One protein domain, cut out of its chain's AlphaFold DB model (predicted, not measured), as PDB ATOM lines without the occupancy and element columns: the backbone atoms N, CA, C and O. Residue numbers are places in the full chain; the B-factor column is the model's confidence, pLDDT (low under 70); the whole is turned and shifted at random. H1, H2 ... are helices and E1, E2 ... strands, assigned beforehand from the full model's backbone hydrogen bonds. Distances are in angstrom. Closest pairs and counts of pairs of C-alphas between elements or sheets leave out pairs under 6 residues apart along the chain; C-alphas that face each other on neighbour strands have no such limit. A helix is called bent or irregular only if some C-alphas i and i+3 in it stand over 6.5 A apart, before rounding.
ATOM      1  N   GLN A   4     -23.087   0.209 -23.931       97.50
ATOM      2  CA  GLN A   4     -23.770  -0.123 -22.687       97.50
ATOM      3  C   GLN A   4     -23.211  -1.427 -22.109       97.50
ATOM      4  O   GLN A   4     -22.731  -1.437 -20.975       97.50
ATOM      5  N   LYS A   5     -23.164  -2.492 -22.917       97.69
ATOM      6  CA  LYS A   5     -22.574  -3.776 -22.520       97.69
ATOM      7  C   LYS A   5     -21.121  -3.619 -22.076       97.69
ATOM      8  O   LYS A   5     -20.704  -4.261 -21.115       97.69
ATOM      9  N   PHE A   6     -20.343  -2.781 -22.764       98.06
ATOM     10  CA  PHE A   6     -18.958  -2.506 -22.386       98.06
ATOM     11  C   PHE A   6     -18.862  -1.868 -20.994       98.06
ATOM     12  O   PHE A   6     -18.157  -2.395 -20.139       98.06
ATOM     13  N   LEU A   7     -19.602  -0.784 -20.741       97.69
ATOM     14  CA  LEU A   7     -19.577  -0.078 -19.453       97.69
ATOM     15  C   LEU A   7     -20.071  -0.954 -18.293       97.69
ATOM     16  O   LEU A   7     -19.506  -0.897 -17.205       97.69
ATOM     17  N   GLU A   8     -21.081  -1.791 -18.531       98.12
ATOM     18  CA  GLU A   8     -21.614  -2.718 -17.526       98.12
ATOM     19  C   GLU A   8     -20.626  -3.842 -17.177       98.12
ATOM     20  O   GLU A   8     -20.522  -4.252 -16.017       98.12
ATOM     21  N   LYS A   9     -19.886  -4.352 -18.171       97.94
ATOM     22  CA  LYS A   9     -18.966  -5.487 -18.001       97.94
ATOM     23  C   LYS A   9     -17.549  -5.091 -17.616       97.94
ATOM     24  O   LYS A   9     -16.822  -5.938 -17.097       97.94
ATOM     25  N   LEU A  10     -17.147  -3.846 -17.859       97.00
ATOM     26  CA  LEU A  10     -15.779  -3.393 -17.631       97.00
ATOM     27  C   LEU A  10     -15.326  -3.551 -16.169       97.00
ATOM     28  O   LEU A  10     -14.277  -4.162 -15.964       97.00
ATOM     29  N   PRO A  11     -16.105  -3.137 -15.148       97.44
ATOM     30  CA  PRO A  11     -15.725  -3.350 -13.751       97.44
ATOM     31  C   PRO A  11     -15.539  -4.825 -13.385       97.44
ATOM     32  O   PRO A  11     -14.768  -5.149 -12.493       97.44
ATOM     33  N   GLN A  12     -16.221  -5.729 -14.094       97.50
ATOM     34  CA  GLN A  12     -16.196  -7.171 -13.839       97.50
ATOM     35  C   GLN A  12     -14.935  -7.850 -14.389       97.50
ATOM     36  O   GLN A  12     -14.757  -9.045 -14.180       97.50
ATOM     37  N   GLN A  13     -14.077  -7.123 -15.112       97.00
ATOM     38  CA  GLN A  13     -12.802  -7.648 -15.609       97.00
ATOM     39  C   GLN A  13     -11.664  -7.505 -14.592       97.00
ATOM     40  O   GLN A  13     -10.582  -8.062 -14.802       97.00
ATOM     41  N   TYR A  14     -11.895  -6.774 -13.498       96.88
ATOM     42  CA  TYR A  14     -10.856  -6.393 -12.553       96.88
ATOM     43  C   TYR A  14     -11.272  -6.625 -11.104       96.88
ATOM     44  O   TYR A  14     -12.417  -6.403 -10.717       96.88
ATOM     45  N   GLN A  15     -10.301  -7.022 -10.288       96.88
ATOM     46  CA  GLN A  15     -10.399  -6.954  -8.834       96.88
ATOM     47  C   GLN A  15     -10.121  -5.518  -8.383       96.88
ATOM     48  O   GLN A  15      -9.369  -4.798  -9.045       96.88
ATOM     49  N   ASP A  16     -10.734  -5.102  -7.271       95.44
ATOM     50  CA  ASP A  16     -10.561  -3.769  -6.677       95.44
ATOM     51  C   ASP A  16     -10.774  -2.609  -7.669       95.44
ATOM     52  O   ASP A  16     -10.020  -1.627  -7.686       95.44
ATOM     53  N   TRP A  17     -11.801  -2.735  -8.522       95.25
ATOM     54  CA  TRP A  17     -12.151  -1.753  -9.551       95.25
ATOM     55  C   TRP A  17     -12.225  -0.324  -8.996       95.25
ATOM     56  O   TRP A  17     -12.849  -0.063  -7.967       95.25
ATOM     57  N   GLY A  18     -11.601   0.615  -9.709       91.56
ATOM     58  CA  GLY A  18     -11.556   2.029  -9.327       91.56
ATOM     59  C   GLY A  18     -10.511   2.375  -8.260       91.56
ATOM     60  O   GLY A  18     -10.357   3.550  -7.934       91.56
ATOM     61  N   SER A  19      -9.770   1.394  -7.736       94.62
ATOM     62  CA  SER A  19      -8.651   1.629  -6.821       94.62
ATOM     63  C   SER A  19      -7.299   1.652  -7.547       94.62
ATOM     64  O   SER A  19      -7.147   1.124  -8.646       94.62
ATOM     65  N   ALA A  20      -6.271   2.196  -6.890       90.00
ATOM     66  CA  ALA A  20      -4.889   2.108  -7.374       90.00
ATOM     67  C   ALA A  20      -4.313   0.676  -7.333       90.00
ATOM     68  O   ALA A  20      -3.269   0.419  -7.931       90.00
ATOM     69  N   LEU A  21      -4.973  -0.247  -6.623       90.50
ATOM     70  CA  LEU A  21      -4.577  -1.654  -6.503       90.50
ATOM     71  C   LEU A  21      -5.270  -2.554  -7.535       90.50
ATOM     72  O   LEU A  21      -5.039  -3.761  -7.540       90.50
ATOM     73  N   MET A  22      -6.079  -1.966  -8.420       93.75
ATOM     74  CA  MET A  22      -6.815  -2.681  -9.452       93.75
ATOM     75  C   MET A  22      -5.914  -3.644 -10.237       93.75
ATOM     76  O   MET A  22      -4.797  -3.305 -10.656       93.75
ATOM     77  N   SER A  23      -6.419  -4.856 -10.445       92.94
ATOM     78  CA  SER A  23      -5.709  -5.907 -11.170       92.94
ATOM     79  C   SER A  23      -6.656  -6.749 -12.027       92.94
ATOM     80  O   SER A  23      -7.834  -6.875 -11.684       92.94
ATOM     81  N   PRO A  24      -6.189  -7.312 -13.156       94.00
ATOM     82  CA  PRO A  24      -7.005  -8.188 -13.992       94.00
ATOM     83  C   PRO A  24      -7.473  -9.438 -13.249       94.00
ATOM     84  O   PRO A  24      -6.710 -10.034 -12.493       94.00
ATOM     85  N   ILE A  25      -8.692  -9.893 -13.539       96.06
ATOM     86  CA  ILE A  25      -9.182 -11.200 -13.073       96.06
ATOM     87  C   ILE A  25      -8.666 -12.342 -13.962       96.06
ATOM     88  O   ILE A  25      -8.384 -13.428 -13.464       96.06
ATOM     89  N   SER A  26      -8.536 -12.124 -15.277       94.19
ATOM     90  CA  SER A  26      -8.104 -13.179 -16.205       94.19
ATOM     91  C   SER A  26      -6.617 -13.502 -16.044       94.19
ATOM     92  O   SER A  26      -5.744 -12.712 -16.415       94.19
ATOM     93  N   GLU A  27      -6.327 -14.710 -15.565       92.25
ATOM     94  CA  GLU A  27      -4.963 -15.237 -15.476       92.25
ATOM     95  C   GLU A  27      -4.317 -15.388 -16.859       92.25
ATOM     96  O   GLU A  27      -3.142 -15.074 -17.030       92.25
ATOM     97  N   GLN A  28      -5.076 -15.812 -17.876       92.31
ATOM     98  CA  GLN A  28      -4.552 -16.025 -19.229       92.31
ATOM     99  C   GLN A  28      -4.077 -14.715 -19.856       92.31
ATOM    100  O   GLN A  28      -2.966 -14.651 -20.386       92.31
ATOM    101  N   LEU A  29      -4.890 -13.657 -19.766       91.25
ATOM    102  CA  LEU A  29      -4.526 -12.339 -20.285       91.25
ATOM    103  C   LEU A  29      -3.392 -11.705 -19.473       91.25
ATOM    104  O   LEU A  29      -2.524 -11.054 -20.054       91.25
ATOM    105  N   THR A  30      -3.344 -11.959 -18.163       89.88
ATOM    106  CA  THR A  30      -2.229 -11.537 -17.300       89.88
ATOM    107  C   THR A  30      -0.925 -12.201 -17.742       89.88
ATOM    108  O   THR A  30       0.028 -11.502 -18.082       89.88
ATOM    109  N   LEU A  31      -0.900 -13.530 -17.868       89.38
ATOM    110  CA  LEU A  31       0.271 -14.281 -18.335       89.38
ATOM    111  C   LEU A  31       0.693 -13.877 -19.753       89.38
ATOM    112  O   LEU A  31       1.885 -13.810 -20.060       89.38
ATOM    113  N   LEU A  32      -0.270 -13.610 -20.641       87.75
ATOM    114  CA  LEU A  32       0.015 -13.115 -21.985       87.75
ATOM    115  C   LEU A  32       0.683 -11.737 -21.926       87.75
ATOM    116  O   LEU A  32       1.654 -11.505 -22.653       87.75
ATOM    117  N   SER A  33       0.208 -10.845 -21.052       86.94
ATOM    118  CA  SER A  33       0.810  -9.524 -20.849       86.94
ATOM    119  C   SER A  33       2.249  -9.636 -20.353       86.94
ATOM    120  O   SER A  33       3.141  -9.055 -20.961       86.94
ATOM    121  N   GLU A  34       2.521 -10.489 -19.368       86.75
ATOM    122  CA  GLU A  34       3.864 -10.693 -18.815       86.75
ATOM    123  C   GLU A  34       4.853 -11.244 -19.850       86.75
ATOM    124  O   GLU A  34       6.023 -10.864 -19.868       86.75
ATOM    125  N   LYS A  35       4.389 -12.118 -20.752       84.12
ATOM    126  CA  LYS A  35       5.230 -12.727 -21.797       84.12
ATOM    127  C   LYS A  35       5.505 -11.810 -22.984       84.12
ATOM    128  O   LYS A  35       6.496 -12.006 -23.687       84.12
ATOM    129  N   THR A  36       4.603 -10.875 -23.267       77.69
ATOM    130  CA  THR A  36       4.633 -10.084 -24.508       77.69
ATOM    131  C   THR A  36       4.935  -8.607 -24.284       77.69
ATOM    132  O   THR A  36       5.289  -7.909 -25.240       77.69
ATOM    133  N   ALA A  37       4.853  -8.120 -23.045       60.72
ATOM    134  CA  ALA A  37       5.096  -6.723 -22.735       60.72
ATOM    135  C   ALA A  37       6.594  -6.382 -22.773       60.72
ATOM    136  O   ALA A  37       7.378  -6.782 -21.919       60.72
ATOM    137  N   SER A  38       6.981  -5.549 -23.742       59.22
ATOM    138  CA  SER A  38       8.059  -4.562 -23.556       59.22
ATOM    139  C   SER A  38       7.541  -3.287 -22.862       59.22
ATOM    140  O   SER A  38       8.302  -2.596 -22.197       59.22
ATOM    141  N   TYR A  39       6.247  -3.007 -23.037       52.56
ATOM    142  CA  TYR A  39       5.340  -2.093 -22.328       52.56
ATOM    143  C   TYR A  39       4.018  -2.242 -23.109       52.56
ATOM    144  O   TYR A  39       4.028  -2.018 -24.323       52.56
ATOM    145  N   PRO A  40       2.952  -2.800 -22.513       62.94
ATOM    146  CA  PRO A  40       1.986  -1.954 -21.812       62.94
ATOM    147  C   PRO A  40       1.535  -2.529 -20.456       62.94
ATOM    148  O   PRO A  40       1.840  -3.668 -20.110       62.94
ATOM    149  N   ASP A  41       0.806  -1.705 -19.701       73.38
ATOM    150  CA  ASP A  41       0.183  -2.030 -18.413       73.38
ATOM    151  C   ASP A  41      -0.658  -3.319 -18.511       73.38
ATOM    152  O   ASP A  41      -1.499  -3.445 -19.404       73.38
ATOM    153  N   ARG A  42      -0.452  -4.272 -17.588       81.81
ATOM    154  CA  ARG A  42      -1.207  -5.538 -17.456       81.81
ATOM    155  C   ARG A  42      -2.726  -5.339 -17.496       81.81
ATOM    156  O   ARG A  42      -3.466  -6.219 -17.928       81.81
ATOM    157  N   ASN A  43      -3.191  -4.160 -17.084       89.62
ATOM    158  CA  ASN A  43      -4.601  -3.797 -17.085       89.62
ATOM    159  C   ASN A  43      -5.174  -3.571 -18.493       89.62
ATOM    160  O   ASN A  43      -6.388  -3.632 -18.672       89.62
ATOM    161  N   LEU A  44      -4.334  -3.334 -19.502       90.94
ATOM    162  CA  LEU A  44      -4.772  -3.027 -20.862       90.94
ATOM    163  C   LEU A  44      -5.364  -4.244 -21.583       90.94
ATOM    164  O   LEU A  44      -6.277  -4.099 -22.387       90.94
ATOM    165  N   PHE A  45      -4.860  -5.449 -21.330       93.06
ATOM    166  CA  PHE A  45      -5.239  -6.622 -22.123       93.06
ATOM    167  C   PHE A  45      -6.715  -7.018 -21.940       93.06
ATOM    168  O   PHE A  45      -7.405  -7.144 -22.952       93.06
ATOM    169  N   PRO A  46      -7.249  -7.120 -20.705       94.75
ATOM    170  CA  PRO A  46      -8.685  -7.324 -20.492       94.75
ATOM    171  C   PRO A  46      -9.551  -6.193 -21.055       94.75
ATOM    172  O   PRO A  46     -10.635  -6.455 -21.569       94.75
ATOM    173  N   LEU A  47      -9.066  -4.945 -21.011       95.31
ATOM    174  CA  LEU A  47      -9.777  -3.788 -21.558       95.31
ATOM    175  C   LEU A  47      -9.995  -3.940 -23.067       95.31
ATOM    176  O   LEU A  47     -11.118  -3.811 -23.552       95.31
ATOM    177  N   LEU A  48      -8.916  -4.223 -23.804       95.06
ATOM    178  CA  LEU A  48      -8.963  -4.399 -25.256       95.06
ATOM    179  C   LEU A  48      -9.782  -5.631 -25.638       95.06
ATOM    180  O   LEU A  48     -10.580  -5.573 -26.570       95.06
ATOM    181  N   ASN A  49      -9.622  -6.721 -24.889       96.56
ATOM    182  CA  ASN A  49     -10.394  -7.937 -25.088       96.56
ATOM    183  C   ASN A  49     -11.903  -7.687 -24.955       96.56
ATOM    184  O   ASN A  49     -12.683  -8.058 -25.835       96.56
ATOM    185  N   LEU A  50     -12.316  -6.980 -23.899       97.94
ATOM    186  CA  LEU A  50     -13.716  -6.628 -23.698       97.94
ATOM    187  C   LEU A  50     -14.234  -5.677 -24.786       97.94
ATOM    188  O   LEU A  50     -15.375  -5.818 -25.223       97.94
ATOM    189  N   ALA A  51     -13.413  -4.726 -25.243       97.12
ATOM    190  CA  ALA A  51     -13.795  -3.823 -26.325       97.12
ATOM    191  C   ALA A  51     -14.132  -4.598 -27.611       97.12
ATOM    192  O   ALA A  51     -15.174  -4.347 -28.221       97.12
ATOM    193  N   VAL A  52     -13.315  -5.595 -27.977       97.50
ATOM    194  CA  VAL A  52     -13.575  -6.471 -29.133       97.50
ATOM    195  C   VAL A  52     -14.825  -7.330 -28.919       97.50
ATOM    196  O   VAL A  52     -15.674  -7.406 -29.808       97.50
ATOM    197  N   ALA A  53     -15.010  -7.898 -27.723       97.38
ATOM    198  CA  ALA A  53     -16.204  -8.678 -27.366       97.38
ATOM    199  C   ALA A  53     -17.522  -7.866 -27.406       97.38
ATOM    200  O   ALA A  53     -18.631  -8.426 -27.382       97.38
ATOM    201  N   CYS A  54     -17.416  -6.536 -27.422       97.62
ATOM    202  CA  CYS A  54     -18.530  -5.600 -27.512       97.62
ATOM    203  C   CYS A  54     -18.706  -4.989 -28.909       97.62
ATOM    204  O   CYS A  54     -19.574  -4.135 -29.070       97.62
ATOM    205  N   LEU A  55     -17.946  -5.392 -29.929       97.25
ATOM    206  CA  LEU A  55     -18.200  -4.927 -31.295       97.25
ATOM    207  C   LEU A  55     -19.571  -5.387 -31.802       97.25
ATOM    208  O   LEU A  55     -20.032  -6.495 -31.501       97.25
ATOM    209  N   GLN A  56     -20.212  -4.547 -32.608       94.69
ATOM    210  CA  GLN A  56     -21.338  -4.971 -33.435       94.69
ATOM    211  C   GLN A  56     -20.835  -5.816 -34.621       94.69
ATOM    212  O   GLN A  56     -19.645  -5.771 -34.940       94.69
ATOM    213  N   PRO A  57     -21.690  -6.641 -35.254       91.06
ATOM    214  CA  PRO A  57     -21.267  -7.536 -36.337       91.06
ATOM    215  C   PRO A  57     -20.634  -6.835 -37.549       91.06
ATOM    216  O   PRO A  57     -19.842  -7.446 -38.260       91.06
ATOM    217  N   ASP A  58     -20.988  -5.576 -37.794       93.44
ATOM    218  CA  ASP A  58     -20.519  -4.743 -38.904       93.44
ATOM    219  C   ASP A  58     -19.314  -3.859 -38.545       93.44
ATOM    220  O   ASP A  58     -18.819  -3.101 -39.382       93.44
ATOM    221  N   GLU A  59     -18.810  -3.964 -37.317       95.25
ATOM    222  CA  GLU A  59     -17.696  -3.161 -36.835       95.25
ATOM    223  C   GLU A  59     -16.382  -3.934 -36.820       95.25
ATOM    224  O   GLU A  59     -16.329  -5.149 -36.627       95.25
ATOM    225  N   VAL A  60     -15.290  -3.186 -36.970       95.06
ATOM    226  CA  VAL A  60     -13.930  -3.721 -36.956       95.06
ATOM    227  C   VAL A  60     -13.109  -3.046 -35.868       95.06
ATOM    228  O   VAL A  60     -13.192  -1.833 -35.665       95.06
ATOM    229  N   TYR A  61     -12.279  -3.826 -35.180       95.75
ATOM    230  CA  TYR A  61     -11.260  -3.272 -34.293       95.75
ATOM    231  C   TYR A  61     -10.063  -2.800 -35.122       95.75
ATOM    232  O   TYR A  61      -9.595  -3.509 -36.008       95.75
ATOM    233  N   CYS A  62      -9.534  -1.616 -34.839       93.25
ATOM    234  CA  CYS A  62      -8.304  -1.142 -35.463       93.25
ATOM    235  C   CYS A  62      -7.331  -0.696 -34.380       93.25
ATOM    236  O   CYS A  62      -7.664   0.151 -33.552       93.25
ATOM    237  N   GLN A  63      -6.123  -1.254 -34.399       90.88
ATOM    238  CA  GLN A  63      -5.051  -0.858 -33.501       90.88
ATOM    239  C   GLN A  63      -3.921  -0.213 -34.288       90.88
ATOM    240  O   GLN A  63      -3.276  -0.870 -35.098       90.88
ATOM    241  N   ILE A  64      -3.643   1.054 -33.994       87.94
ATOM    242  CA  ILE A  64      -2.471   1.762 -34.512       87.94
ATOM    243  C   ILE A  64      -1.317   1.590 -33.520       87.94
ATOM    244  O   ILE A  64      -1.487   1.848 -32.330       87.94
ATOM    245  N   GLY A  65      -0.151   1.162 -34.000       81.81
ATOM    246  CA  GLY A  65       1.000   0.843 -33.155       81.81
ATOM    247  C   GLY A  65       0.807  -0.496 -32.446       81.81
ATOM    248  O   GLY A  65       0.507  -0.567 -31.253       81.81
ATOM    249  N   CYS A  66       0.952  -1.586 -33.196       74.69
ATOM    250  CA  CYS A  66       0.785  -2.950 -32.693       74.69
ATOM    251  C   CYS A  66       2.113  -3.695 -32.478       74.69
ATOM    252  O   CYS A  66       2.149  -4.925 -32.565       74.69
ATOM    253  N   PHE A  67       3.198  -2.968 -32.186       73.25
ATOM    254  CA  PHE A  67       4.537  -3.479 -31.878       73.25
ATOM    255  C   PHE A  67       4.506  -4.776 -31.059       73.25
ATOM    256  O   PHE A  67       3.728  -4.913 -30.119       73.25
ATOM    257  N   ARG A  68       5.333  -5.766 -31.431       71.06
ATOM    258  CA  ARG A  68       5.376  -7.140 -30.860       71.06
ATOM    259  C   ARG A  68       4.030  -7.889 -30.764       71.06
ATOM    260  O   ARG A  68       4.037  -9.055 -30.385       71.06
ATOM    261  N   ARG A  69       2.917  -7.294 -31.203       78.94
ATOM    262  CA  ARG A  69       1.580  -7.870 -31.416       78.94
ATOM    263  C   ARG A  69       0.850  -8.376 -30.166       78.94
ATOM    264  O   ARG A  69      -0.272  -8.847 -30.299       78.94
ATOM    265  N   GLY A  70       1.422  -8.246 -28.966       86.44
ATOM    266  CA  GLY A  70       0.833  -8.780 -27.728       86.44
ATOM    267  C   GLY A  70      -0.568  -8.241 -27.428       86.44
ATOM    268  O   GLY A  70      -1.489  -9.017 -27.194       86.44
ATOM    269  N   SER A  71      -0.753  -6.922 -27.526       88.62
ATOM    270  CA  SER A  71      -2.052  -6.267 -27.320       88.62
ATOM    271  C   SER A  71      -3.081  -6.619 -28.394       88.62
ATOM    272  O   SER A  71      -4.253  -6.779 -28.070       88.62
ATOM    273  N   LEU A  72      -2.648  -6.816 -29.644       90.31
ATOM    274  CA  LEU A  72      -3.532  -7.259 -30.723       90.31
ATOM    275  C   LEU A  72      -4.010  -8.697 -30.482       90.31
ATOM    276  O   LEU A  72      -5.199  -8.973 -30.583       90.31
ATOM    277  N   VAL A  73      -3.106  -9.604 -30.098       90.94
ATOM    278  CA  VAL A  73      -3.467 -10.987 -29.742       90.94
ATOM    279  C   VAL A  73      -4.413 -11.013 -28.540       90.94
ATOM    280  O   VAL A  73      -5.398 -11.744 -28.557       90.94
ATOM    281  N   ALA A  74      -4.154 -10.195 -27.517       92.38
ATOM    282  CA  ALA A  74      -5.019 -10.096 -26.346       92.38
ATOM    283  C   ALA A  74      -6.432  -9.609 -26.695       92.38
ATOM    284  O   ALA A  74      -7.409 -10.154 -26.185       92.38
ATOM    285  N   ALA A  75      -6.551  -8.627 -27.594       94.31
ATOM    286  CA  ALA A  75      -7.838  -8.105 -28.045       94.31
ATOM    287  C   ALA A  75      -8.728  -9.214 -28.649       94.31
ATOM    288  O   ALA A  75      -9.922  -9.279 -28.364       94.31
ATOM    289  N   PHE A  76      -8.133 -10.141 -29.407       95.12
ATOM    290  CA  PHE A  76      -8.851 -11.232 -30.077       95.12
ATOM    291  C   PHE A  76      -8.901 -12.555 -29.304       95.12
ATOM    292  O   PHE A  76      -9.460 -13.532 -29.805       95.12
ATOM    293  N   TRP A  77      -8.350 -12.611 -28.090       93.75
ATOM    294  CA  TRP A  77      -8.425 -13.809 -27.252       93.75
ATOM    295  C   TRP A  77      -9.894 -14.168 -26.971       93.75
ATOM    296  O   TRP A  77     -10.652 -13.321 -26.519       93.75
ATOM    297  N   ASP A  78     -10.331 -15.385 -27.295       94.56
ATOM    298  CA  ASP A  78     -11.746 -15.804 -27.229       94.56
ATOM    299  C   ASP A  78     -12.752 -14.937 -28.032       94.56
ATOM    300  O   ASP A  78     -13.960 -15.089 -27.873       94.56
ATOM    301  N   ASN A  79     -12.275 -14.084 -28.949       95.44
ATOM    302  CA  ASN A  79     -13.086 -13.258 -29.857       95.44
ATOM    303  C   ASN A  79     -12.721 -13.521 -31.333       95.44
ATOM    304  O   ASN A  79     -12.624 -12.596 -32.142       95.44
ATOM    305  N   SER A  80     -12.440 -14.778 -31.691       92.38
ATOM    306  CA  SER A  80     -11.938 -15.158 -33.024       92.38
ATOM    307  C   SER A  80     -12.961 -15.010 -34.156       92.38
ATOM    308  O   SER A  80     -12.590 -15.050 -35.326       92.38
ATOM    309  N   ASP A  81     -14.236 -14.821 -33.819       93.44
ATOM    310  CA  ASP A  81     -15.328 -14.491 -34.737       93.44
ATOM    311  C   ASP A  81     -15.330 -13.011 -35.160       93.44
ATOM    312  O   ASP A  81     -16.083 -12.626 -36.056       93.44
ATOM    313  N   ARG A  82     -14.500 -12.170 -34.530       94.50
ATOM    314  CA  ARG A  82     -14.411 -10.732 -34.805       94.50
ATOM    315  C   ARG A  82     -13.284 -10.405 -35.770       94.50
ATOM    316  O   ARG A  82     -12.273 -11.097 -35.851       94.50
ATOM    317  N   CYS A  83     -13.454  -9.301 -36.490       93.38
ATOM    318  CA  CYS A  83     -12.465  -8.803 -37.433       93.38
ATOM    319  C   CYS A  83     -11.741  -7.575 -36.869       93.38
ATOM    320  O   CYS A  83     -12.335  -6.724 -36.197       93.38
ATOM    321  N   GLY A  84     -10.456  -7.453 -37.185       92.56
ATOM    322  CA  GLY A  84      -9.738  -6.210 -36.985       92.56
ATOM    323  C   GLY A  84      -8.378  -6.166 -37.654       92.56
ATOM    324  O   GLY A  84      -7.879  -7.165 -38.167       92.56
ATOM    325  N   TYR A  85      -7.804  -4.970 -37.636       92.44
ATOM    326  CA  TYR A  85      -6.587  -4.607 -38.346       92.44
ATOM    327  C   TYR A  85      -5.546  -4.067 -37.366       92.44
ATOM    328  O   TYR A  85      -5.857  -3.235 -36.510       92.44
ATOM    329  N   GLY A  86      -4.307  -4.531 -37.502       89.94
ATOM    330  CA  GLY A  86      -3.167  -4.027 -36.745       89.94
ATOM    331  C   GLY A  86      -2.272  -3.217 -37.664       89.94
ATOM    332  O   GLY A  86      -1.612  -3.781 -38.524       89.94
ATOM    333  N   VAL A  87      -2.222  -1.905 -37.473       87.81
ATOM    334  CA  VAL A  87      -1.404  -1.019 -38.298       87.81
ATOM    335  C   VAL A  87      -0.106  -0.711 -37.569       87.81
ATOM    336  O   VAL A  87      -0.119  -0.131 -36.483       87.81
ATOM    337  N   GLU A  88       1.029  -1.051 -38.176       83.75
ATOM    338  CA  GLU A  88       2.352  -0.712 -37.651       83.75
ATOM    339  C   GLU A  88       3.176   0.060 -38.677       83.75
ATOM    340  O   GLU A  88       3.203  -0.273 -39.865       83.75
ATOM    341  N   ALA A  89       3.874   1.084 -38.192       79.81
ATOM    342  CA  ALA A  89       4.866   1.811 -38.954       79.81
ATOM    343  C   ALA A  89       6.246   1.210 -38.673       79.81
ATOM    344  O   ALA A  89       6.805   1.335 -37.584       79.81
ATOM    345  N   PHE A  90       6.837   0.596 -39.689       72.00
ATOM    346  CA  PHE A  90       8.239   0.221 -39.660       72.00
ATOM    347  C   PHE A  90       9.070   1.339 -40.267       72.00
ATOM    348  O   PHE A  90       8.757   1.874 -41.331       72.00
ATOM    349  N   PHE A  91      10.170   1.664 -39.600       69.31
ATOM    350  CA  PHE A  91      11.167   2.560 -40.155       69.31
ATOM    351  C   PHE A  91      12.286   1.732 -40.764       69.31
ATOM    352  O   PHE A  91      12.877   0.879 -40.099       69.31
ATOM    353  N   LYS A  92      12.584   1.999 -42.032       64.56
ATOM    354  CA  LYS A  92      13.867   1.640 -42.626       64.56
ATOM    355  C   LYS A  92      14.640   2.922 -42.866       64.56
ATOM    356  O   LYS A  92      14.058   3.935 -43.235       64.56
ATOM    357  N   TYR A  93      15.941   2.857 -42.652       68.81
ATOM    358  CA  TYR A  93      16.840   3.874 -43.167       68.81
ATOM    359  C   TYR A  93      17.298   3.404 -44.538       68.81
ATOM    360  O   TYR A  93      17.608   2.219 -44.715       68.81
ATOM    361  N   ASP A  94      17.263   4.294 -45.515       74.56
ATOM    362  CA  ASP A  94      17.905   4.027 -46.792       74.56
ATOM    363  C   ASP A  94      19.448   4.070 -46.622       74.56
ATOM    364  O   ASP A  94      19.957   4.411 -45.546       74.56
ATOM    365  N   PRO A  95      20.231   3.729 -47.659       75.00
ATOM    366  CA  PRO A  95      21.689   3.827 -47.591       75.00
ATOM    367  C   PRO A  95      22.229   5.254 -47.390       75.00
ATOM    368  O   PRO A  95      23.394   5.397 -47.029       75.00
ATOM    369  N   SER A  96      21.421   6.296 -47.636       82.94
ATOM    370  CA  SER A  96      21.793   7.703 -47.434       82.94
ATOM    371  C   SER A  96      21.536   8.197 -46.000       82.94
ATOM    372  O   SER A  96      22.035   9.254 -45.614       82.94
ATOM    373  N   GLY A  97      20.832   7.402 -45.184       77.31
ATOM    374  CA  GLY A  97      20.456   7.731 -43.810       77.31
ATOM    375  C   GLY A  97      19.086   8.404 -43.688       77.31
ATOM    376  O   GLY A  97      18.694   8.777 -42.581       77.31
ATOM    377  N   GLU A  98      18.334   8.543 -44.782       80.75
ATOM    378  CA  GLU A  98      16.973   9.067 -44.766       80.75
ATOM    379  C   GLU A  98      15.972   8.047 -44.212       80.75
ATOM    380  O   GLU A  98      16.033   6.838 -44.464       80.75
ATOM    381  N   LYS A  99      15.010   8.555 -43.437       74.94
ATOM    382  CA  LYS A  99      13.980   7.754 -42.776       74.94
ATOM    383  C   LYS A  99      12.829   7.460 -43.740       74.94
ATOM    384  O   LYS A  99      12.001   8.325 -44.012       74.94
ATOM    385  N   LEU A 100      12.711   6.208 -44.166       74.31
ATOM    386  CA  LEU A 100      11.559   5.694 -44.899       74.31
ATOM    387  C   LEU A 100      10.541   5.119 -43.911       74.31
ATOM    388  O   LEU A 100      10.850   4.211 -43.135       74.31
ATOM    389  N   THR A 101       9.314   5.641 -43.946       71.44
ATOM    390  CA  THR A 101       8.195   5.100 -43.164       71.44
ATOM    391  C   THR A 101       7.397   4.137 -44.031       71.44
ATOM    392  O   THR A 101       6.902   4.523 -45.087       71.44
ATOM    393  N   ILE A 102       7.278   2.886 -43.591       69.56
ATOM    394  CA  ILE A 102       6.510   1.839 -44.266       69.56
ATOM    395  C   ILE A 102       5.385   1.413 -43.327       69.56
ATOM    396  O   ILE A 102       5.655   1.011 -42.198       69.56
ATOM    397  N   TYR A 103       4.143   1.472 -43.798       64.25
ATOM    398  CA  TYR A 103       2.984   0.992 -43.046       64.25
ATOM    399  C   TYR A 103       2.630  -0.427 -43.488       64.25
ATOM    400  O   TYR A 103       2.571  -0.706 -44.686       64.25
ATOM    401  N   ILE A 104       2.394  -1.313 -42.525       63.09
ATOM    402  CA  ILE A 104       1.846  -2.654 -42.756       63.09
ATOM    403  C   ILE A 104       0.523  -2.735 -41.990       63.09
ATOM    404  O   ILE A 104       0.462  -2.268 -40.851       63.09
ATOM    405  N   ILE A 105      -0.513  -3.263 -42.646       61.19
ATOM    406  CA  ILE A 105      -1.875  -3.476 -42.123       61.19
ATOM    407  C   ILE A 105      -2.070  -4.968 -41.842       61.19
ATOM    408  O   ILE A 105      -1.517  -5.768 -42.634       61.19
TER     409      ILE A 105
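Overview. This is residues 4 to 105 of the 105 residues of an uncharacterized protein of Microcystis aeruginosa Sj (UniProt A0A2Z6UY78). Four helices cluster at one end with H3 in their midst, and from there a long hairpin of strands, E2 and E3, reaches away and makes the length. The short strand E1 pairs beside the first part of E2, with H4 over them. The printed part has 102 residues, with four named helices and three named strands in the order H1 H2 H3 E1 H4 E2 E3; the sheet, E1 E2 E3, is mixed, as is the class, helices and strands. The whole is loose, radius of gyration of the C-alphas 16.2 A, spanning 53 by 34 by 20 A.

Arrangement. Begin at H1, residues 4 to 13, irregular, with C-alphas 8 and 11 7.0 A apart; 3 of its 6 O i to N i+4 pairs are within hydrogen-bond range. It touches the hub H3, residues 44 to 53, closest at the C-alphas of Gln 13 and Pro 46, 6.4 A. H2, residues 27 to 36, touches H3 at a steep tilt of 62 degrees, closest at the C-alphas of Leu 29 and Phe 45, 6.0 A. H4, residues 70 to 76, touches H3 at a shallow tilt of 26 degrees, closest at the C-alphas of Asn 49 and Ala 75, 3.9 A. In H2, H3 and H4 every O i to N i+4 pair is within range. E1, residues 61 to 64, is parallel to E2, residues 84 to 93, with N 85 and O 61 2.8 A apart; E1, H4 and E2 form a strand-helix-strand unit, parallel strands joined through a helix, with a right-handed crossover. H4 is on the sheet at a height of 9.8 A. E3, residues 99 to 104, forms an antiparallel hairpin with E2, with N 90 and O 102 2.8 A apart.

Along the chain. Find C-alpha 4 at (-23.770, -0.123, -22.687), where H1 begins its 15.1 A. E2 runs 29.1 A to C-alpha 93 at (16.840, 3.874, -43.167), and E3 ends at C-alpha 104, (1.846, -2.654, -42.756).

Size, cuts and confidence. The C-alphas farthest apart, of Glu 8 and Ser 96, are 53.7 A apart. The printed part has no cut, and the link from H1 to H2 is long. Look for pLDDT under 70 at residues 37 to 40, 91 to 93 and 102 to 105.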